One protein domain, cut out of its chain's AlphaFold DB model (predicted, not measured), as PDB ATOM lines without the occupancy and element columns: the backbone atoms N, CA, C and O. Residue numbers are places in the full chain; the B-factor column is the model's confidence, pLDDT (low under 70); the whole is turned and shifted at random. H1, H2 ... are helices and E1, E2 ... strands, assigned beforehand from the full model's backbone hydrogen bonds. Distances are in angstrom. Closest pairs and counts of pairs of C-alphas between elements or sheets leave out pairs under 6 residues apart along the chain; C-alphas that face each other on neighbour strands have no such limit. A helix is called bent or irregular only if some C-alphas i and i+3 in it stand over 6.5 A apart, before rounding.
ATOM      1  N   GLU A 126      29.457  39.272 -32.042       81.12
ATOM      2  CA  GLU A 126      30.430  39.703 -31.032       81.12
ATOM      3  C   GLU A 126      29.782  40.604 -29.965       81.12
ATOM      4  O   GLU A 126      30.053  40.462 -28.777       81.12
ATOM      5  N   GLU A 127      28.824  41.443 -30.364       79.12
ATOM      6  CA  GLU A 127      28.043  42.286 -29.453       79.12
ATOM      7  C   GLU A 127      27.237  41.466 -28.433       79.12
ATOM      8  O   GLU A 127      27.257  41.773 -27.239       79.12
ATOM      9  N   HIS A 128      26.581  40.379 -28.860       79.31
ATOM     10  CA  HIS A 128      25.860  39.490 -27.942       79.31
ATOM     11  C   HIS A 128      26.811  38.825 -26.946       79.31
ATOM     12  O   HIS A 128      26.513  38.772 -25.754       79.31
ATOM     13  N   LYS A 129      27.982  38.363 -27.405       80.88
ATOM     14  CA  LYS A 129      28.995  37.777 -26.515       80.88
ATOM     15  C   LYS A 129      29.473  38.790 -25.479       80.88
ATOM     16  O   LYS A 129      29.569  38.459 -24.301       80.88
ATOM     17  N   GLN A 130      29.728  40.030 -25.890       84.12
ATOM     18  CA  GLN A 130      30.157  41.094 -24.982       84.12
ATOM     19  C   GLN A 130      29.087  41.433 -23.940       84.12
ATOM     20  O   GLN A 130      29.411  41.594 -22.763       84.12
ATOM     21  N   LEU A 131      27.814  41.493 -24.339       84.75
ATOM     22  CA  LEU A 131      26.693  41.729 -23.429       84.75
ATOM     23  C   LEU A 131      26.495  40.578 -22.430       84.75
ATOM     24  O   LEU A 131      26.366  40.827 -21.229       84.75
ATOM     25  N   GLU A 132      26.529  39.328 -22.894       85.19
ATOM     26  CA  GLU A 132      26.442  38.133 -22.045       85.19
ATOM     27  C   GLU A 132      27.614  38.055 -21.052       85.19
ATOM     28  O   GLU A 132      27.408  37.794 -19.860       85.19
ATOM     29  N   ASN A 133      28.835  38.352 -21.511       85.94
ATOM     30  CA  ASN A 133      30.032  38.401 -20.671       85.94
ATOM     31  C   ASN A 133      29.942  39.514 -19.626       85.94
ATOM     32  O   ASN A 133      30.243  39.279 -18.458       85.94
ATOM     33  N   LYS A 134      29.476  40.708 -20.014       88.31
ATOM     34  CA  LYS A 134      29.288  41.832 -19.088       88.31
ATOM     35  C   LYS A 134      28.251  41.504 -18.013       88.31
ATOM     36  O   LYS A 134      28.477  41.774 -16.838       88.31
ATOM     37  N   PHE A 135      27.129  40.890 -18.391       88.88
ATOM     38  CA  PHE A 135      26.118  40.467 -17.424       88.88
ATOM     39  C   PHE A 135      26.644  39.372 -16.483       88.88
ATOM     40  O   PHE A 135      26.403  39.426 -15.277       88.88
ATOM     41  N   THR A 136      27.422  38.425 -17.009       88.56
ATOM     42  CA  THR A 136      28.072  37.383 -16.203       88.56
ATOM     43  C   THR A 136      29.099  37.970 -15.226       88.56
ATOM     44  O   THR A 136      29.089  37.602 -14.051       88.56
ATOM     45  N   ASP A 137      29.940  38.917 -15.661       89.06
ATOM     46  CA  ASP A 137      30.891  39.608 -14.776       89.06
ATOM     47  C   ASP A 137      30.162  40.414 -13.696       89.06
ATOM     48  O   ASP A 137      30.556  40.352 -12.535       89.06
ATOM     49  N   PHE A 138      29.044  41.076 -14.018       90.31
ATOM     50  CA  PHE A 138      28.212  41.730 -13.006       90.31
ATOM     51  C   PHE A 138      27.666  40.746 -11.963       90.31
ATOM     52  O   PHE A 138      27.732  41.033 -10.769       90.31
ATOM     53  N   ILE A 139      27.135  39.590 -12.379       89.88
ATOM     54  CA  ILE A 139      26.624  38.578 -11.439       89.88
ATOM     55  C   ILE A 139      27.737  38.116 -10.487       89.88
ATOM     56  O   ILE A 139      27.487  37.942  -9.293       89.88
ATOM     57  N   LYS A 140      28.964  37.943 -10.994       86.19
ATOM     58  CA  LYS A 140      30.121  37.504 -10.199       86.19
ATOM     59  C   LYS A 140      30.741  38.624  -9.355       86.19
ATOM     60  O   LYS A 140      31.262  38.363  -8.270       86.19
ATOM     61  N   HIS A 141      30.674  39.871  -9.805       87.38
ATOM     62  CA  HIS A 141      31.368  41.004  -9.190       87.38
ATOM     63  C   HIS A 141      30.514  42.281  -9.176       87.38
ATOM     64  O   HIS A 141      30.907  43.296  -9.755       87.38
ATOM     65  N   PRO A 142      29.343  42.275  -8.513       89.62
ATOM     66  CA  PRO A 142      28.436  43.423  -8.529       89.62
ATOM     67  C   PRO A 142      29.043  44.675  -7.864       89.62
ATOM     68  O   PRO A 142      28.694  45.807  -8.201       89.62
ATOM     69  N   ASP A 143      29.992  44.486  -6.952       87.38
ATOM     70  CA  ASP A 143      30.768  45.526  -6.276       87.38
ATOM     71  C   ASP A 143      31.612  46.373  -7.244       87.38
ATOM     72  O   ASP A 143      31.632  47.595  -7.102       87.38
ATOM     73  N   LYS A 144      32.186  45.780  -8.306       88.50
ATOM     74  CA  LYS A 144      32.893  46.534  -9.371       88.50
ATOM     75  C   LYS A 144      32.007  47.604 -10.019       88.50
ATOM     76  O   LYS A 144      32.504  48.607 -10.519       88.50
ATOM     77  N   TYR A 145      30.692  47.394  -9.976       90.81
ATOM     78  CA  TYR A 145      29.669  48.255 -10.564       90.81
ATOM     79  C   TYR A 145      28.965  49.141  -9.514       90.81
ATOM     80  O   TYR A 145      27.931  49.762  -9.788       90.81
ATOM     81  N   GLY A 146      29.499  49.203  -8.288       89.00
ATOM     82  CA  GLY A 146      28.979  50.005  -7.179       89.00
ATOM     83  C   GLY A 146      27.715  49.433  -6.528       89.00
ATOM     84  O   GLY A 146      26.894  50.197  -6.010       89.00
ATOM     85  N   PHE A 147      27.506  48.115  -6.603       89.00
ATOM     86  CA  PHE A 147      26.416  47.408  -5.925       89.00
ATOM     87  C   PHE A 147      26.930  46.640  -4.706       89.00
ATOM     88  O   PHE A 147      26.735  45.432  -4.579       89.00
ATOM     89  N   ASP A 148      27.547  47.353  -3.763       84.88
ATOM     90  CA  ASP A 148      28.152  46.739  -2.576       84.88
ATOM     91  C   ASP A 148      27.136  45.915  -1.773       84.88
ATOM     92  O   ASP A 148      27.411  44.831  -1.290       84.88
ATOM     93  N   HIS A 149      25.885  46.344  -1.672       82.69
ATOM     94  CA  HIS A 149      24.872  45.563  -0.955       82.69
ATOM     95  C   HIS A 149      24.603  44.167  -1.564       82.69
ATOM     96  O   HIS A 149      24.058  43.308  -0.868       82.69
ATOM     97  N   LEU A 150      24.984  43.927  -2.825       84.12
ATOM     98  CA  LEU A 150      24.871  42.627  -3.486       84.12
ATOM     99  C   LEU A 150      26.105  41.731  -3.267       84.12
ATOM    100  O   LEU A 150      26.000  40.532  -3.508       84.12
ATOM    101  N   TRP A 151      27.243  42.250  -2.774       73.44
ATOM    102  CA  TRP A 151      28.479  41.454  -2.630       73.44
ATOM    103  C   TRP A 151      28.319  40.269  -1.674       73.44
ATOM    104  O   TRP A 151      28.933  39.227  -1.873       73.44
ATOM    105  N   VAL A 152      27.466  40.422  -0.656       72.81
ATOM    106  CA  VAL A 152      27.159  39.376   0.336       72.81
ATOM    107  C   VAL A 152      26.278  38.262  -0.223       72.81
ATOM    108  O   VAL A 152      26.031  37.271   0.466       72.81
ATOM    109  N   MET A 153      25.710  38.450  -1.415       79.25
ATOM    110  CA  MET A 153      24.811  37.471  -1.996       79.25
ATOM    111  C   MET A 153      25.595  36.364  -2.694       79.25
ATOM    112  O   MET A 153      26.733  36.540  -3.125       79.25
ATOM    113  N   ARG A 154      24.973  35.190  -2.786       79.38
ATOM    114  CA  ARG A 154      25.621  34.009  -3.345       79.38
ATOM    115  C   ARG A 154      25.720  34.116  -4.864       79.38
ATOM    116  O   ARG A 154      24.724  34.368  -5.535       79.38
ATOM    117  N   LYS A 155      26.918  33.882  -5.384       86.62
ATOM    118  CA  LYS A 155      27.238  33.966  -6.806       86.62
ATOM    119  C   LYS A 155      27.290  32.546  -7.373       86.62
ATOM    120  O   LYS A 155      27.865  31.696  -6.700       86.62
ATOM    121  N   PRO A 156      26.681  32.279  -8.536       89.44
ATOM    122  CA  PRO A 156      26.828  30.993  -9.199       89.44
ATOM    123  C   PRO A 156      28.206  30.872  -9.862       89.44
ATOM    124  O   PRO A 156      28.741  31.859 -10.381       89.44
ATOM    125  N   ASP A 157      28.723  29.648  -9.938       90.06
ATOM    126  CA  ASP A 157      30.013  29.358 -10.581       90.06
ATOM    127  C   ASP A 157      29.904  29.564 -12.104       90.06
ATOM    128  O   ASP A 157      30.770  30.182 -12.740       90.06
ATOM    129  N   LEU A 158      28.770  29.144 -12.684       89.62
ATOM    130  CA  LEU A 158      28.390  29.374 -14.081       89.62
ATOM    131  C   LEU A 158      27.038  30.071 -14.210       89.62
ATOM    132  O   LEU A 158      26.083  29.760 -13.503       89.62
ATOM    133  N   SER A 159      26.927  30.948 -15.204       89.69
ATOM    134  CA  SER A 159      25.659  31.536 -15.645       89.69
ATOM    135  C   SER A 159      25.415  31.182 -17.107       89.69
ATOM    136  O   SER A 159      26.308  31.328 -17.940       89.69
ATOM    137  N   TYR A 160      24.207  30.714 -17.420       88.19
ATOM    138  CA  TYR A 160      23.783  30.440 -18.789       88.19
ATOM    139  C   TYR A 160      22.901  31.590 -19.251       88.19
ATOM    140  O   TYR A 160      21.774  31.752 -18.779       88.19
ATOM    141  N   VAL A 161      23.454  32.425 -20.127       86.44
ATOM    142  CA  VAL A 161      22.794  33.625 -20.637       86.44
ATOM    143  C   VAL A 161      22.579  33.465 -22.135       86.44
ATOM    144  O   VAL A 161      23.472  33.045 -22.873       86.44
ATOM    145  N   GLU A 162      21.375  33.792 -22.577       84.44
ATOM    146  CA  GLU A 162      20.995  33.823 -23.982       84.44
ATOM    147  C   GLU A 162      20.496  35.210 -24.342       84.44
ATOM    148  O   GLU A 162      19.648  35.765 -23.648       84.44
ATOM    149  N   THR A 163      20.958  35.740 -25.467       78.94
ATOM    150  CA  THR A 163      20.311  36.894 -26.088       78.94
ATOM    151  C   THR A 163      19.125  36.426 -26.940       78.94
ATOM    152  O   THR A 163      19.287  35.594 -27.832       78.94
ATOM    153  N   ARG A 164      17.929  36.943 -26.651       80.75
ATOM    154  CA  ARG A 164      16.668  36.739 -27.384       80.75
ATOM    155  C   ARG A 164      16.173  38.078 -27.932       80.75
ATOM    156  O   ARG A 164      16.553  39.116 -27.403       80.75
ATOM    157  N   ASP A 165      15.326  38.049 -28.962       68.75
ATOM    158  CA  ASP A 165      14.593  39.209 -29.499       68.75
ATOM    159  C   ASP A 165      15.422  40.507 -29.546       68.75
ATOM    160  O   ASP A 165      15.186  41.455 -28.795       68.75
ATOM    161  N   GLU A 166      16.444  40.486 -30.409       67.44
ATOM    162  CA  GLU A 166      17.423  41.540 -30.728       67.44
ATOM    163  C   GLU A 166      18.272  42.090 -29.570       67.44
ATOM    164  O   GLU A 166      19.387  42.505 -29.847       67.44
ATOM    165  N   ASN A 167      17.823  42.088 -28.304       70.88
ATOM    166  CA  ASN A 167      18.560  42.667 -27.162       70.88
ATOM    167  C   ASN A 167      18.083  42.211 -25.759       70.88
ATOM    168  O   ASN A 167      18.486  42.795 -24.749       70.88
ATOM    169  N   LEU A 168      17.195  41.218 -25.652       82.50
ATOM    170  CA  LEU A 168      16.749  40.681 -24.364       82.50
ATOM    171  C   LEU A 168      17.740  39.617 -23.879       82.50
ATOM    172  O   LEU A 168      17.752  38.499 -24.386       82.50
ATOM    173  N   LEU A 169      18.527  39.919 -22.849       85.75
ATOM    174  CA  LEU A 169      19.338  38.909 -22.175       85.75
ATOM    175  C   LEU A 169      18.472  38.118 -21.202       85.75
ATOM    176  O   LEU A 169      17.832  38.659 -20.295       85.75
ATOM    177  N   VAL A 170      18.484  36.808 -21.372       87.88
ATOM    178  CA  VAL A 170      17.723  35.878 -20.562       87.88
ATOM    179  C   VAL A 170      18.682  34.946 -19.847       87.88
ATOM    180  O   VAL A 170      19.403  34.177 -20.476       87.88
ATOM    181  N   LEU A 171      18.654  34.982 -18.517       89.19
ATOM    182  CA  LEU A 171      19.293  33.972 -17.689       89.19
ATOM    183  C   LEU A 171      18.445  32.696 -17.741       89.19
ATOM    184  O   LEU A 171      17.320  32.658 -17.227       89.19
ATOM    185  N   THR A 172      18.967  31.663 -18.394       88.06
ATOM    186  CA  THR A 172      18.273  30.383 -18.598       88.06
ATOM    187  C   THR A 172      18.588  29.356 -17.518       88.06
ATOM    188  O   THR A 172      17.765  28.483 -17.232       88.06
ATOM    189  N   GLY A 173      19.726  29.510 -16.845       90.19
ATOM    190  CA  GLY A 173      20.111  28.667 -15.725       90.19
ATOM    191  C   GLY A 173      21.418  29.098 -15.076       90.19
ATOM    192  O   GLY A 173      22.070  30.049 -15.513       90.19
ATOM    193  N   THR A 174      21.832  28.343 -14.063       92.50
ATOM    194  CA  THR A 174      23.144  28.482 -13.414       92.50
ATOM    195  C   THR A 174      23.767  27.135 -13.125       92.50
ATOM    196  O   THR A 174      23.047  26.168 -12.902       92.50
ATOM    197  N   GLY A 175      25.095  27.075 -13.105       93.06
ATOM    198  CA  GLY A 175      25.849  25.887 -12.720       93.06
ATOM    199  C   GLY A 175      26.595  26.089 -11.412       93.06
ATOM    200  O   GLY A 175      27.175  27.147 -11.188       93.06
ATOM    201  N   GLU A 176      26.568  25.053 -10.585       94.81
ATOM    202  CA  GLU A 176      27.325  24.913  -9.350       94.81
ATOM    203  C   GLU A 176      28.259  23.714  -9.507       94.81
ATOM    204  O   GLU A 176      27.801  22.571  -9.592       94.81
ATOM    205  N   ALA A 177      29.563  23.961  -9.560       96.31
ATOM    206  CA  ALA A 177      30.558  22.907  -9.579       96.31
ATOM    207  C   ALA A 177      30.772  22.387  -8.152       96.31
ATOM    208  O   ALA A 177      30.823  23.137  -7.171       96.31
ATOM    209  N   LYS A 178      30.837  21.065  -8.003       95.75
ATOM    210  CA  LYS A 178      31.042  20.392  -6.720       95.75
ATOM    211  C   LYS A 178      32.080  19.298  -6.912       95.75
ATOM    212  O   LYS A 178      31.792  18.228  -7.433       95.75
ATOM    213  N   SER A 179      33.302  19.587  -6.471       93.19
ATOM    214  CA  SER A 179      34.433  18.661  -6.578       93.19
ATOM    215  C   SER A 179      34.392  17.529  -5.545       93.19
ATOM    216  O   SER A 179      35.220  16.624  -5.587       93.19
ATOM    217  N   ALA A 180      33.533  17.645  -4.530       89.44
ATOM    218  CA  ALA A 180      33.384  16.649  -3.478       89.44
ATOM    219  C   ALA A 180      32.469  15.514  -3.946       89.44
ATOM    220  O   ALA A 180      31.497  15.754  -4.656       89.44
ATOM    221  N   LYS A 181      32.736  14.294  -3.470       89.00
ATOM    222  CA  LYS A 181      31.919  13.114  -3.778       89.00
ATOM    223  C   LYS A 181      30.465  13.239  -3.316       89.00
ATOM    224  O   LYS A 181      29.578  12.647  -3.921       89.00
ATOM    225  N   ASN A 182      30.228  13.991  -2.244       93.75
ATOM    226  CA  ASN A 182      28.907  14.162  -1.661       93.75
ATOM    227  C   ASN A 182      28.487  15.632  -1.636       93.75
ATOM    228  O   ASN A 182      29.294  16.527  -1.378       93.75
ATOM    229  N   LEU A 183      27.192  15.848  -1.831       94.69
ATOM    230  CA  LEU A 183      26.500  17.112  -1.638       94.69
ATOM    231  C   LEU A 183      25.996  17.203  -0.201       94.69
ATOM    232  O   LEU A 183      25.551  16.219   0.379       94.69
ATOM    233  N   ASP A 184      26.050  18.387   0.381       92.62
ATOM    234  CA  ASP A 184      25.765  18.615   1.794       92.62
ATOM    235  C   ASP A 184      24.638  19.638   2.004       92.62
ATOM    236  O   ASP A 184      24.033  20.164   1.064       92.62
ATOM    237  N   TYR A 185      24.373  19.963   3.271       91.81
ATOM    238  CA  TYR A 185      23.384  20.975   3.637       91.81
ATOM    239  C   TYR A 185      23.694  22.362   3.052       91.81
ATOM    240  O   TYR A 185      22.780  23.134   2.745       91.81
ATOM    241  N   ARG A 186      24.980  22.703   2.863       90.62
ATOM    242  CA  ARG A 186      25.353  23.939   2.166       90.62
ATOM    243  C   ARG A 186      24.804  23.896   0.747       90.62
ATOM    244  O   ARG A 186      24.098  24.831   0.389       90.62
ATOM    245  N   SER A 187      25.067  22.822   0.004       93.62
ATOM    246  CA  SER A 187      24.593  22.620  -1.371       93.62
ATOM    247  C   SER A 187      23.067  22.727  -1.469       93.62
ATOM    248  O   SER A 187      22.558  23.472  -2.305       93.62
ATOM    249  N   TYR A 188      22.337  22.096  -0.546       94.06
ATOM    250  CA  TYR A 188      20.881  22.240  -0.438       94.06
ATOM    251  C   TYR A 188      20.446  23.709  -0.319       94.06
ATOM    252  O   TYR A 188      19.663  24.197  -1.136       94.06
ATOM    253  N   LYS A 189      21.024  24.468   0.625       91.50
ATOM    254  CA  LYS A 189      20.698  25.894   0.800       91.50
ATOM    255  C   LYS A 189      21.038  26.765  -0.409       91.50
ATOM    256  O   LYS A 189      20.412  27.809  -0.584       91.50
ATOM    257  N   GLN A 190      22.027  26.385  -1.222       90.25
ATOM    258  CA  GLN A 190      22.322  27.091  -2.478       90.25
ATOM    259  C   GLN A 190      21.175  26.942  -3.465       90.25
ATOM    260  O   GLN A 190      20.744  27.928  -4.064       90.25
ATOM    261  N   LEU A 191      20.695  25.708  -3.595       92.25
ATOM    262  CA  LEU A 191      19.771  25.299  -4.636       92.25
ATOM    263  C   LEU A 191      18.315  25.627  -4.291       92.25
ATOM    264  O   LEU A 191      17.466  25.626  -5.180       92.25
ATOM    265  N   LEU A 192      17.999  25.927  -3.028       90.81
ATOM    266  CA  LEU A 192      16.662  26.371  -2.635       90.81
ATOM    267  C   LEU A 192      16.193  27.576  -3.476       90.81
ATOM    268  O   LEU A 192      17.004  28.444  -3.815       90.81
ATOM    269  N   PRO A 193      14.878  27.718  -3.744       85.31
ATOM    270  CA  PRO A 193      14.335  28.898  -4.430       85.31
ATOM    271  C   PRO A 193      14.722  30.219  -3.746       85.31
ATOM    272  O   PRO A 193      14.942  31.244  -4.392       85.31
ATOM    273  N   THR A 194      14.858  30.192  -2.418       86.75
ATOM    274  CA  THR A 194      15.282  31.333  -1.597       86.75
ATOM    275  C   THR A 194      16.794  31.589  -1.613       86.75
ATOM    276  O   THR A 194      17.217  32.633  -1.112       86.75
ATOM    277  N   GLY A 195      17.585  30.678  -2.189       86.75
ATOM    278  CA  GLY A 195      19.038  30.741  -2.329       86.75
ATOM    279  C   GLY A 195      19.486  31.503  -3.579       86.75
ATOM    280  O   GLY A 195      19.310  32.724  -3.677       86.75
ATOM    281  N   LEU A 196      20.102  30.795  -4.531       87.81
ATOM    282  CA  LEU A 196      20.667  31.380  -5.757       87.81
ATOM    283  C   LEU A 196      19.617  32.115  -6.589       87.81
ATOM    284  O   LEU A 196      19.823  33.269  -6.960       87.81
ATOM    285  N   ARG A 197      18.461  31.489  -6.829       88.94
ATOM    286  CA  ARG A 197      17.392  32.062  -7.659       88.94
ATOM    287  C   ARG A 197      16.969  33.451  -7.169       88.94
ATOM    288  O   ARG A 197      17.017  34.416  -7.924       88.94
ATOM    289  N   LYS A 198      16.633  33.581  -5.882       87.75
ATOM    290  CA  LYS A 198      16.245  34.866  -5.277       87.75
ATOM    291  C   LYS A 198      17.365  35.907  -5.313       87.75
ATOM    292  O   LYS A 198      17.090  37.102  -5.429       87.75
ATOM    293  N   THR A 199      18.618  35.471  -5.203       87.75
ATOM    294  CA  THR A 199      19.781  36.353  -5.361       87.75
ATOM    295  C   THR A 199      19.848  36.920  -6.778       87.75
ATOM    296  O   THR A 199      19.941  38.133  -6.955       87.75
ATOM    297  N   LEU A 200      19.716  36.064  -7.788       90.44
ATOM    298  CA  LEU A 200      19.772  36.455  -9.196       90.44
ATOM    299  C   LEU A 200      18.601  37.365  -9.576       90.44
ATOM    300  O   LEU A 200      18.801  38.368 -10.254       90.44
ATOM    301  N   GLU A 201      17.398  37.087  -9.070       90.44
ATOM    302  CA  GLU A 201      16.226  37.955  -9.250       90.44
ATOM    303  C   GLU A 201      16.459  39.368  -8.703       90.44
ATOM    304  O   GLU A 201      16.046  40.350  -9.325       90.44
ATOM    305  N   ARG A 202      17.134  39.487  -7.552       89.25
ATOM    306  CA  ARG A 202      17.514  40.786  -6.979       89.25
ATOM    307  C   ARG A 202      18.537  41.492  -7.857       89.25
ATOM    308  O   ARG A 202      18.305  42.640  -8.209       89.25
ATOM    309  N   SER A 203      19.596  40.798  -8.267       89.88
ATOM    310  CA  SER A 203      20.632  41.333  -9.159       89.88
ATOM    311  C   SER A 203      20.055  41.836 -10.492       89.88
ATOM    312  O   SER A 203      20.342  42.956 -10.914       89.88
ATOM    313  N   ILE A 204      19.170  41.055 -11.120       90.00
ATOM    314  CA  ILE A 204      18.473  41.422 -12.363       90.00
ATOM    315  C   ILE A 204      17.587  42.653 -12.159       90.00
ATOM    316  O   ILE A 204      17.584  43.560 -12.991       90.00
ATOM    317  N   ARG A 205      16.829  42.701 -11.056       89.44
ATOM    318  CA  ARG A 205      15.983  43.855 -10.723       89.44
ATOM    319  C   ARG A 205      16.823  45.115 -10.524       89.44
ATOM    320  O   ARG A 205      16.525  46.132 -11.134       89.44
ATOM    321  N   SER A 206      17.908  45.011  -9.759       89.19
ATOM    322  CA  SER A 206      18.835  46.110  -9.489       89.19
ATOM    323  C   SER A 206      19.393  46.747 -10.763       89.19
ATOM    324  O   SER A 206      19.467  47.971 -10.827       89.19
ATOM    325  N   ILE A 207      19.738  45.957 -11.789       88.88
ATOM    326  CA  ILE A 207      20.165  46.513 -13.084       88.88
ATOM    327  C   ILE A 207      18.981  47.105 -13.857       88.88
ATOM    328  O   ILE A 207      19.082  48.215 -14.379       88.88
ATOM    329  N   ASN A 208      17.861  46.380 -13.944       87.56
ATOM    330  CA  ASN A 208      16.683  46.825 -14.697       87.56
ATOM    331  C   ASN A 208      16.116  48.164 -14.179       87.56
ATOM    332  O   ASN A 208      15.519  48.910 -14.961       87.56
ATOM    333  N   ASP A 209      16.317  48.469 -12.894       87.62
ATOM    334  CA  ASP A 209      15.878  49.707 -12.243       87.62
ATOM    335  C   ASP A 209      16.817  50.906 -12.507       87.62
ATOM    336  O   ASP A 209      16.428  52.057 -12.280       87.62
ATOM    337  N   LEU A 210      18.032  50.684 -13.032       87.94
ATOM    338  CA  LEU A 210      18.966  51.766 -13.363       87.94
ATOM    339  C   LEU A 210      18.442  52.649 -14.503       87.94
ATOM    340  O   LEU A 210      17.907  52.168 -15.505       87.94
ATOM    341  N   SER A 211      18.672  53.962 -14.401       86.06
ATOM    342  CA  SER A 211      18.524  54.859 -15.552       86.06
ATOM    343  C   SER A 211      19.614  54.596 -16.597       86.06
ATOM    344  O   SER A 211      20.646  54.017 -16.277       86.06
ATOM    345  N   HIS A 212      19.412  55.036 -17.845       83.00
ATOM    346  CA  HIS A 212      20.441  54.896 -18.883       83.00
ATOM    347  C   HIS A 212      21.751  55.573 -18.459       83.00
ATOM    348  O   HIS A 212      22.788  54.928 -18.442       83.00
ATOM    349  N   GLN A 213      21.673  56.824 -17.991       87.31
ATOM    350  CA  GLN A 213      22.829  57.571 -17.485       87.31
ATOM    351  C   GLN A 213      23.529  56.854 -16.325       87.31
ATOM    352  O   GLN A 213      24.753  56.838 -16.261       87.31
ATOM    353  N   GLU A 214      22.766  56.246 -15.415       89.19
ATOM    354  CA  GLU A 214      23.335  55.534 -14.271       89.19
ATOM    355  C   GLU A 214      23.974  54.201 -14.677       89.19
ATOM    356  O   GLU A 214      25.027  53.842 -14.152       89.19
ATOM    357  N   ALA A 215      23.378  53.487 -15.636       88.19
ATOM    358  CA  ALA A 215      23.973  52.292 -16.221       88.19
ATOM    359  C   ALA A 215      25.300  52.634 -16.914       88.19
ATOM    360  O   ALA A 215      26.303  51.987 -16.625       88.19
ATOM    361  N   THR A 216      25.339  53.701 -17.720       87.88
ATOM    362  CA  THR A 216      26.567  54.207 -18.354       87.88
ATOM    363  C   THR A 216      27.628  54.586 -17.337       87.88
ATOM    364  O   THR A 216      28.765  54.128 -17.409       87.88
ATOM    365  N   ARG A 217      27.251  55.364 -16.316       90.81
ATOM    366  CA  ARG A 217      28.166  55.790 -15.248       90.81
ATOM    367  C   ARG A 217      28.808  54.607 -14.523       90.81
ATOM    368  O   ARG A 217      29.930  54.720 -14.039       90.81
ATOM    369  N   ARG A 218      28.091  53.486 -14.429       90.12
ATOM    370  CA  ARG A 218      28.565  52.251 -13.798       90.12
ATOM    371  C   ARG A 218      29.266  51.305 -14.773       90.12
ATOM    372  O   ARG A 218      29.726  50.273 -14.323       90.12
ATOM    373  N   GLY A 219      29.354  51.604 -16.072       88.75
ATOM    374  CA  GLY A 219      29.924  50.701 -17.087       88.75
ATOM    375  C   GLY A 219      28.980  49.576 -17.543       88.75
ATOM    376  O   GLY A 219      29.377  48.674 -18.283       88.75
ATOM    377  N   LEU A 220      27.708  49.636 -17.147       87.94
ATOM    378  CA  LEU A 220      26.640  48.690 -17.492       87.94
ATOM    379  C   LEU A 220      25.863  49.119 -18.750       87.94
ATOM    380  O   LEU A 220      24.689  48.776 -18.921       87.94
ATOM    381  N   ASP A 221      26.508  49.866 -19.647       82.00
ATOM    382  CA  ASP A 221      25.954  50.217 -20.955       82.00
ATOM    383  C   ASP A 221      25.471  48.982 -21.712       82.00
ATOM    384  O   ASP A 221      26.148  47.949 -21.734       82.00
ATOM    385  N   GLY A 222      24.292  49.108 -22.322       76.75
ATOM    386  CA  GLY A 222      23.597  48.019 -23.008       76.75
ATOM    387  C   GLY A 222      22.732  47.144 -22.093       76.75
ATOM    388  O   GLY A 222      21.758  46.571 -22.571       76.75
ATOM    389  N   LEU A 223      22.994  47.122 -20.779       78.31
ATOM    390  CA  LEU A 223      22.228  46.340 -19.797       78.31
ATOM    391  C   LEU A 223      21.087  47.148 -19.129       78.31
ATOM    392  O   LEU A 223      20.224  46.559 -18.482       78.31
ATOM    393  N   GLY A 224      21.054  48.484 -19.298       61.97
ATOM    394  CA  GLY A 224      20.122  49.409 -18.619       61.97
ATOM    395  C   GLY A 224      18.958  50.016 -19.446       61.97
ATOM    396  O   GLY A 224      19.116  50.346 -20.622       61.97
ATOM    397  N   ARG A 225      17.834  50.225 -18.727       65.56
ATOM    398  CA  ARG A 225      16.492  50.850 -18.945       65.56
ATOM    399  C   ARG A 225      15.424  50.269 -19.904       65.56
ATOM    400  O   ARG A 225      15.635  50.128 -21.103       65.56
ATOM    401  N   GLY A 226      14.200  50.154 -19.342       46.41
ATOM    402  CA  GLY A 226      12.904  50.288 -20.039       46.41
ATOM    403  C   GLY A 226      11.973  49.066 -20.050       46.41
ATOM    404  O   GLY A 226      11.485  48.719 -21.111       46.41
ATOM    405  N   ARG A 227      11.709  48.429 -18.895       48.94
ATOM    406  CA  ARG A 227      10.961  47.156 -18.743       48.94
ATOM    407  C   ARG A 227      11.569  46.004 -19.570       48.94
ATOM    408  O   ARG A 227      11.200  45.796 -20.715       48.94
ATOM    409  N   LYS A 228      12.363  45.162 -18.890       59.38
ATOM    410  CA  LYS A 228      12.740  43.797 -19.313       59.38
ATOM    411  C   LYS A 228      13.807  43.720 -20.422       59.38
ATOM    412  O   LYS A 228      13.562  43.085 -21.434       59.38
ATOM    413  N   LYS A 229      14.997  44.308 -20.235       75.50
ATOM    414  CA  LYS A 229      16.184  43.915 -21.037       75.50
ATOM    415  C   LYS A 229      16.912  42.716 -20.449       75.50
ATOM    416  O   LYS A 229      17.570  41.980 -21.171       75.50
ATOM    417  N   LEU A 230      16.757  42.520 -19.143       85.56
ATOM    418  CA  LEU A 230      17.217  41.339 -18.437       85.56
ATOM    419  C   LEU A 230      16.006  40.585 -17.903       85.56
ATOM    420  O   LEU A 230      15.150  41.176 -17.231       85.56
ATOM    421  N   ALA A 231      15.946  39.291 -18.170       87.12
ATOM    422  CA  ALA A 231      14.933  38.406 -17.623       87.12
ATOM    423  C   ALA A 231      15.565  37.109 -17.120       87.12
ATOM    424  O   ALA A 231      16.671  36.737 -17.499       87.12
ATOM    425  N   MET A 232      14.825  36.403 -16.276       87.75
ATOM    426  CA  MET A 232      15.108  35.019 -15.923       87.75
ATOM    427  C   MET A 232      13.932  34.179 -16.409       87.75
ATOM    428  O   MET A 232      12.777  34.588 -16.251       87.75
ATOM    429  N   VAL A 233      14.205  33.035 -17.034       86.62
ATOM    430  CA  VAL A 233      13.126  32.137 -17.470       86.62
ATOM    431  C   VAL A 233      12.332  31.620 -16.269       86.62
ATOM    432  O   VAL A 233      12.876  31.412 -15.186       86.62
ATOM    433  N   ILE A 234      11.037  31.363 -16.467       78.75
ATOM    434  CA  ILE A 234      10.168  30.792 -15.421       78.75
ATOM    435  C   ILE A 234      10.697  29.417 -14.979       78.75
ATOM    436  O   ILE A 234      10.795  29.145 -13.782       78.75
ATOM    437  N   ASN A 235      11.102  28.595 -15.954       76.06
ATOM    438  CA  ASN A 235      11.688  27.268 -15.757       76.06
ATOM    439  C   ASN A 235      13.215  27.346 -15.618       76.06
ATOM    440  O   ASN A 235      13.955  26.711 -16.369       76.06
ATOM    441  N   PHE A 236      13.678  28.185 -14.693       83.69
ATOM    442  CA  PHE A 236      15.098  28.367 -14.412       83.69
ATOM    443  C   PHE A 236      15.718  27.037 -13.974       83.69
ATOM    444  O   PHE A 236      15.263  26.428 -13.005       83.69
ATOM    445  N   THR A 237      16.724  26.573 -14.715       87.12
ATOM    446  CA  THR A 237      17.374  25.286 -14.442       87.12
ATOM    447  C   THR A 237      18.639  25.500 -13.626       87.12
ATOM    448  O   THR A 237      19.481  26.325 -13.978       87.12
ATOM    449  N   GLN A 238      18.789  24.735 -12.547       92.06
ATOM    450  CA  GLN A 238      20.018  24.711 -11.763       92.06
ATOM    451  C   GLN A 238      20.805  23.453 -12.105       92.06
ATOM    452  O   GLN A 238      20.270  22.350 -12.066       92.06
ATOM    453  N   PHE A 239      22.070  23.611 -12.457       94.38
ATOM    454  CA  PHE A 239      22.964  22.510 -12.763       94.38
ATOM    455  C   PHE A 239      23.880  22.266 -11.577       94.38
ATOM    456  O   PHE A 239      24.484  23.206 -11.064       94.38
ATOM    457  N   VAL A 240      24.009  21.011 -11.170       96.12
ATOM    458  CA  VAL A 240      25.079  20.586 -10.268       96.12
ATOM    459  C   VAL A 240      26.052  19.767 -11.094       96.12
ATOM    460  O   VAL A 240      25.685  18.728 -11.644       96.12
ATOM    461  N   ILE A 241      27.270  20.279 -11.221       96.50
ATOM    462  CA  ILE A 241      28.309  19.712 -12.073       96.50
ATOM    463  C   ILE A 241      29.334  19.043 -11.164       96.50
ATOM    464  O   ILE A 241      29.917  19.698 -10.302       96.50
ATOM    465  N   MET A 242      29.532  17.738 -11.318       97.31
ATOM    466  CA  MET A 242      30.405  16.931 -10.453       97.31
ATOM    467  C   MET A 242      31.385  16.121 -11.287       97.31
ATOM    468  O   MET A 242      31.205  16.012 -12.495       97.31
ATOM    469  N   CYS A 243      32.425  15.559 -10.677       97.12
ATOM    470  CA  CYS A 243      33.404  14.751 -11.403       97.12
ATOM    471  C   CYS A 243      32.748  13.592 -12.184       97.12
ATOM    472  O   CYS A 243      31.699  13.076 -11.795       97.12
ATOM    473  N   ARG A 244      33.370  13.192 -13.300       95.19
ATOM    474  CA  ARG A 244      32.861  12.185 -14.251       95.19
ATOM    475  C   ARG A 244      32.507  10.846 -13.604       95.19
ATOM    476  O   ARG A 244      31.569  10.184 -14.025       95.19
ATOM    477  N   ASP A 245      33.277  10.458 -12.604       94.12
ATOM    478  CA  ASP A 245      33.225   9.180 -11.899       94.12
ATOM    479  C   ASP A 245      32.233   9.154 -10.723       94.12
ATOM    480  O   ASP A 245      32.138   8.154 -10.009       94.12
ATOM    481  N   ILE A 246      31.470  10.230 -10.509       95.06
ATOM    482  CA  ILE A 246      30.420  10.270  -9.488       95.06
ATOM    483  C   ILE A 246      29.159   9.565  -9.994       95.06
ATOM    484  O   ILE A 246      28.592   9.930 -11.018       95.06
ATOM    485  N   ASP A 247      28.669   8.584  -9.243       93.06
ATOM    486  CA  ASP A 247      27.433   7.878  -9.578       93.06
ATOM    487  C   ASP A 247      26.187   8.697  -9.194       93.06
ATOM    488  O   ASP A 247      25.935   8.972  -8.020       93.06
ATOM    489  N   PHE A 248      25.385   9.070 -10.194       94.00
ATOM    490  CA  PHE A 248      24.109   9.770 -10.004       94.00
ATOM    491  C   PHE A 248      22.901   8.831  -9.915       94.00
ATOM    492  O   PHE A 248      21.796   9.295  -9.633       94.00
ATOM    493  N   SER A 249      23.074   7.525 -10.147       92.31
ATOM    494  CA  SER A 249      21.972   6.554 -10.134       92.31
ATOM    495  C   SER A 249      21.332   6.415  -8.751       92.31
ATOM    496  O   SER A 249      20.143   6.111  -8.639       92.31
ATOM    497  N   ASN A 250      22.096   6.705  -7.693       91.50
ATOM    498  CA  ASN A 250      21.632   6.654  -6.319       91.50
ATOM    499  C   ASN A 250      21.843   7.988  -5.587       91.50
ATOM    500  O   ASN A 250      22.871   8.242  -4.959       91.50
ATOM    501  N   ILE A 251      20.802   8.822  -5.623       93.81
ATOM    502  CA  ILE A 251      20.776  10.136  -4.968       93.81
ATOM    503  C   ILE A 251      21.004  10.040  -3.450       93.81
ATOM    504  O   ILE A 251      21.604  10.945  -2.872       93.81
ATOM    505  N   ASP A 252      20.580   8.958  -2.789       91.44
ATOM    506  CA  ASP A 252      20.787   8.804  -1.345       91.44
ATOM    507  C   ASP A 252      22.280   8.710  -0.988       91.44
ATOM    508  O   ASP A 252      22.680   9.241   0.048       91.44
ATOM    509  N   TYR A 253      23.108   8.112  -1.856       91.50
ATOM    510  CA  TYR A 253      24.568   8.098  -1.695       91.50
ATOM    511  C   TYR A 253      25.238   9.399  -2.132       91.50
ATOM    512  O   TYR A 253      26.358   9.674  -1.704       91.50
ATOM    513  N   LEU A 254      24.567  10.217  -2.944       94.00
ATOM    514  CA  LEU A 254      25.085  11.514  -3.358       94.00
ATOM    515  C   LEU A 254      24.997  12.553  -2.235       94.00
ATOM    516  O   LEU A 254      25.794  13.484  -2.207       94.00
ATOM    517  N   ILE A 255      24.070  12.399  -1.287       94.62
ATOM    518  CA  ILE A 255      23.844  13.374  -0.213       94.62
ATOM    519  C   ILE A 255      24.521  12.923   1.084       94.62
ATOM    520  O   ILE A 255      24.174  11.902   1.678       94.62
ATOM    521  N   ASN A 256      25.426  13.749   1.599       92.69
ATOM    522  CA  ASN A 256      25.892  13.638   2.968       92.69
ATOM    523  C   ASN A 256      24.794  14.125   3.927       92.69
ATOM    524  O   ASN A 256      24.453  15.307   3.960       92.69
ATOM    525  N   ARG A 257      24.266  13.208   4.745       88.19
ATOM    526  CA  ARG A 257      23.206  13.491   5.727       88.19
ATOM    527  C   ARG A 257      23.641  14.431   6.853       88.19
ATOM    528  O   ARG A 257      22.780  14.994   7.527       88.19
ATOM    529  N   SER A 258      24.943  14.610   7.086       83.12
ATOM    530  CA  SER A 258      25.418  15.495   8.151       83.12
ATOM    531  C   SER A 258      25.005  16.947   7.882       83.12
ATOM    532  O   SER A 258      25.321  17.497   6.828       83.12
ATOM    533  N   GLY A 259      24.341  17.580   8.853       80.12
ATOM    534  CA  GLY A 259      23.953  18.994   8.794       80.12
ATOM    535  C   GLY A 259      22.508  19.264   8.363       80.12
ATOM    536  O   GLY A 259      22.078  20.410   8.456       80.12
ATOM    537  N   PHE A 260      21.756  18.242   7.945       89.00
ATOM    538  CA  PHE A 260      20.302  18.345   7.790       89.00
ATOM    539  C   PHE A 260      19.641  18.229   9.165       89.00
ATOM    540  O   PHE A 260      19.932  17.298   9.916       89.00
ATOM    541  N   ASN A 261      18.766  19.175   9.510       80.19
ATOM    542  CA  ASN A 261      18.188  19.247  10.857       80.19
ATOM    543  C   ASN A 261      16.963  18.343  11.017       80.19
ATOM    544  O   ASN A 261      16.560  18.030  12.136       80.19
ATOM    545  N   ASN A 262      16.341  17.946   9.907       86.06
ATOM    546  CA  ASN A 262      15.183  17.064   9.891       86.06
ATOM    547  C   ASN A 262      15.092  16.277   8.569       86.06
ATOM    548  O   ASN A 262      15.779  16.573   7.591       86.06
ATOM    549  N   SER A 263      14.225  15.264   8.550       88.81
ATOM    550  CA  SER A 263      13.984  14.423   7.371       88.81
ATOM    551  C   SER A 263      13.316  15.168   6.213       88.81
ATOM    552  O   SER A 263      13.474  14.750   5.072       88.81
ATOM    553  N   ILE A 264      12.606  16.268   6.482       92.75
ATOM    554  CA  ILE A 264      11.904  17.051   5.457       92.75
ATOM    555  C   ILE A 264      12.921  17.744   4.547       92.75
ATOM    556  O   ILE A 264      12.842  17.575   3.338       92.75
ATOM    557  N   GLU A 265      13.916  18.438   5.109       93.31
ATOM    558  CA  GLU A 265      14.974  19.103   4.328       93.31
ATOM    559  C   GLU A 265      15.761  18.099   3.467       93.31
ATOM    560  O   GLU A 265      16.127  18.387   2.328       93.31
ATOM    561  N   TYR A 266      16.018  16.903   4.002       93.88
ATOM    562  CA  TYR A 266      16.721  15.845   3.278       93.88
ATOM    563  C   TYR A 266      15.901  15.306   2.095       93.88
ATOM    564  O   TYR A 266      16.419  15.188   0.984       93.88
ATOM    565  N   GLU A 267      14.617  15.002   2.306       94.81
ATOM    566  CA  GLU A 267      13.737  14.506   1.242       94.81
ATOM    567  C   GLU A 267      13.393  15.594   0.211       94.81
ATOM    568  O   GLU A 267      13.301  15.308  -0.986       94.81
ATOM    569  N   GLU A 268      13.290  16.857   0.633       95.06
ATOM    570  CA  GLU A 268      13.183  18.001  -0.276       95.06
ATOM    571  C   GLU A 268      14.426  18.086  -1.168       95.06
ATOM    572  O   GLU A 268      14.302  18.152  -2.393       95.06
ATOM    573  N   PHE A 269      15.629  17.969  -0.590       95.44
ATOM    574  CA  PHE A 269      16.857  17.989  -1.376       95.44
ATOM    575  C   PHE A 269      16.929  16.827  -2.373       95.44
ATOM    576  O   PHE A 269      17.267  17.038  -3.539       95.44
ATOM    577  N   LYS A 270      16.528  15.613  -1.974       95.62
ATOM    578  CA  LYS A 270      16.416  14.465  -2.892       95.62
ATOM    579  C   LYS A 270      15.474  14.754  -4.055       95.62
ATOM    580  O   LYS A 270      15.820  14.486  -5.204       95.62
ATOM    581  N   THR A 271      14.313  15.330  -3.765       95.50
ATOM    582  CA  THR A 271      13.309  15.708  -4.771       95.50
ATOM    583  C   THR A 271      13.866  16.748  -5.749       95.50
ATOM    584  O   THR A 271      13.651  16.652  -6.958       95.50
ATOM    585  N   MET A 272      14.646  17.716  -5.256       94.88
ATOM    586  CA  MET A 272      15.342  18.693  -6.101       94.88
ATOM    587  C   MET A 272      16.354  18.018  -7.026       94.88
ATOM    588  O   MET A 272      16.310  18.263  -8.231       94.88
ATOM    589  N   LEU A 273      17.220  17.147  -6.490       95.56
ATOM    590  CA  LEU A 273      18.267  16.449  -7.249       95.56
ATOM    591  C   LEU A 273      17.718  15.457  -8.284       95.56
ATOM    592  O   LEU A 273      18.368  15.224  -9.300       95.56
ATOM    593  N   ARG A 274      16.511  14.919  -8.071       95.19
ATOM    594  CA  ARG A 274      15.771  14.131  -9.075       95.19
ATOM    595  C   ARG A 274      15.135  14.989 -10.177       95.19
ATOM    596  O   ARG A 274      14.603  14.450 -11.141       95.19
ATOM    597  N   GLY A 275      15.166  16.316 -10.047       92.94
ATOM    598  CA  GLY A 275      14.503  17.242 -10.970       92.94
ATOM    599  C   GLY A 275      12.979  17.299 -10.801       92.94
ATOM    600  O   GLY A 275      12.283  17.847 -11.657       92.94
ATOM    601  N   GLU A 276      12.459  16.752  -9.700       93.81
ATOM    602  CA  GLU A 276      11.027  16.593  -9.417       93.81
ATOM    603  C   GLU A 276      10.450  17.775  -8.619       93.81
ATOM    604  O   GLU A 276       9.234  17.944  -8.541       93.81
ATOM    605  N   HIS A 277      11.304  18.633  -8.053       92.38
ATOM    606  CA  HIS A 277      10.869  19.780  -7.257       92.38
ATOM    607  C   HIS A 277      10.205  20.861  -8.126       92.38
ATOM    608  O   HIS A 277      10.729  21.267  -9.166       92.38
ATOM    609  N   SER A 278       9.058  21.378  -7.683       87.00
ATOM    610  CA  SER A 278       8.219  22.304  -8.459       87.00
ATOM    611  C   SER A 278       8.898  23.647  -8.749       87.00
ATOM    612  O   SER A 278       8.781  24.170  -9.856       87.00
ATOM    613  N   GLU A 279       9.642  24.187  -7.781       85.75
ATOM    614  CA  GLU A 279      10.239  25.530  -7.863       85.75
ATOM    615  C   GLU A 279      11.755  25.539  -8.110       85.75
ATOM    616  O   GLU A 279      12.337  26.597  -8.375       85.75
ATOM    617  N   SER A 280      12.403  24.375  -8.008       85.50
ATOM    618  CA  SER A 280      13.864  24.251  -8.020       85.50
ATOM    619  C   SER A 280      14.308  22.930  -8.635       85.50
ATOM    620  O   SER A 280      14.684  21.974  -7.957       85.50
ATOM    621  N   LYS A 281      14.217  22.873  -9.961       87.88
ATOM    622  CA  LYS A 281      14.617  21.696 -10.727       87.88
ATOM    623  C   LYS A 281      16.127  21.693 -10.890       87.88
ATOM    624  O   LYS A 281      16.684  22.606 -11.509       87.88
ATOM    625  N   VAL A 282      16.763  20.657 -10.353       93.50
ATOM    626  CA  VAL A 282      18.195  20.435 -10.518       93.50
ATOM    627  C   VAL A 282      18.430  19.423 -11.632       93.50
ATOM    628  O   VAL A 282      17.721  18.424 -11.742       93.50
ATOM    629  N   LYS A 283      19.436  19.687 -12.461       94.12
ATOM    630  CA  LYS A 283      20.014  18.716 -13.385       94.12
ATOM    631  C   LYS A 283      21.428  18.384 -12.932       94.12
ATOM    632  O   LYS A 283      22.260  19.278 -12.783       94.12
ATOM    633  N   LEU A 284      21.692  17.102 -12.726       95.06
ATOM    634  CA  LEU A 284      23.029  16.602 -12.431       95.06
ATOM    635  C   LEU A 284      23.806  16.415 -13.736       95.06
ATOM    636  O   LEU A 284      23.280  15.856 -14.699       95.06
ATOM    637  N   ILE A 285      25.044  16.899 -13.775       94.38
ATOM    638  CA  ILE A 285      25.921  16.829 -14.944       94.38
ATOM    639  C   ILE A 285      27.294  16.318 -14.517       94.38
ATOM    640  O   ILE A 285      27.907  16.834 -13.588       94.38
ATOM    641  N   HIS A 286      27.807  15.328 -15.238       94.94
ATOM    642  CA  HIS A 286      29.203  14.912 -15.122       94.94
ATOM    643  C   HIS A 286      30.123  15.920 -15.803       94.94
ATOM    644  O   HIS A 286      29.906  16.243 -16.960       94.94
ATOM    645  N   SER A 287      31.178  16.388 -15.164       95.69
ATOM    646  CA  SER A 287      32.280  17.054 -15.852       95.69
ATOM    647  C   SER A 287      33.004  16.062 -16.768       95.69
ATOM    648  O   SER A 287      32.840  14.844 -16.667       95.69
ATOM    649  N   SER A 288      33.830  16.581 -17.665       95.94
ATOM    650  CA  SER A 288      34.821  15.798 -18.398       95.94
ATOM    651  C   SER A 288      35.938  15.246 -17.511       95.94
ATOM    652  O   SER A 288      36.628  14.320 -17.935       95.94
TER     653      SER A 288
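AT A GLANCE: This is residues 126 to 288 of the 311 residues of an uncharacterized protein of Candidatus Collierbacteria bacterium RIFOXYD1_FULL_40_9 (UniProt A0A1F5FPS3). A strongly twisted sheet of four strands runs along an elongated body, with H5 and H8 over the same face and H1 slanting over E1. H6 lies at one end of the body and H7 at the other. The printed part has 163 residues with eight named helices and four named strands, in the order H1 H2 H3 E1 E2 H4 H5 H6 E3 H7 H8 E4, a mixed class of helices and strands. The sheet's order is E1 E2 E3 E4, mixed: E1 and E2 are antiparallel, the other neighbours parallel. The whole is compact, with a radius of gyration of the C-alphas of 17.1 A, and spans 51 by 31 by 26 A.

HOW THE PARTS SIT: H1, residues 126 to 140, is on the sheet at a height of 8.6 A; its closest C-alphas to E1, residues 158 to 164, are Glu 132 and Val 161, 6.0 A apart. H2, residues 142 to 145, and H3, residues 148 to 151, touch only at the corner, with the C-alphas of Asp 143 and Trp 151 closest at 5.9 A; neither is on the sheet. E1 and E2, residues 168 to 178, form a hairpin, with N 160 and O 173 at 2.9 A. H4, residues 185 to 191, only grazes the sheet. H5, residues 193 to 208, lies over E2 and E3, residues 230 to 242, at a height of 9.2 A; it is irregular, but only just, with C-alphas 193 and 196 6.9 A apart. H6, residues 212 to 217, is close to H5 but not clearly touching, with the C-alphas of Ile 207 and Ala 215 closest at 7.6 A. E3 bends by 86 degrees at residue 234; N 239 and O 174 of E2 are 2.8 A apart. H7, residues 251 to 254, only just touches H8, residues 263 to 273, with 3 pairs of C-alphas within 8 A, the closest Ile 251 and Lys 270 at 6.5 A. H8 stands up from the sheet over E4, residues 282 to 286. E3, H7, H8 and E4 form a strand-helix-strand unit, two parallel neighbour strands with helices between, its crossover right-handed; N 283 and O 238 are 2.8 A apart. In H1, H4, H6 and H8 every O i to N i+4 pair is within hydrogen-bond range, in H5 10 of 12.

IN THESE COORDINATES: H1 begins at C-alpha 126 (30.430, 39.703, -31.032) and spans 21.0 A. E2 spans 30.5 A, E3 28.9 A and H5 20.8 A. E4 ends at C-alpha 286 (29.203, 14.912, -15.122).

THE WHOLE: The C-alphas farthest apart are those of Gln 213 and Asn 250, 52.1 A. The printed part has no cut; the link H6 to E3 is long, 12 residues. The pLDDT is under 70 at residues 165 to 166 and 224 to 228.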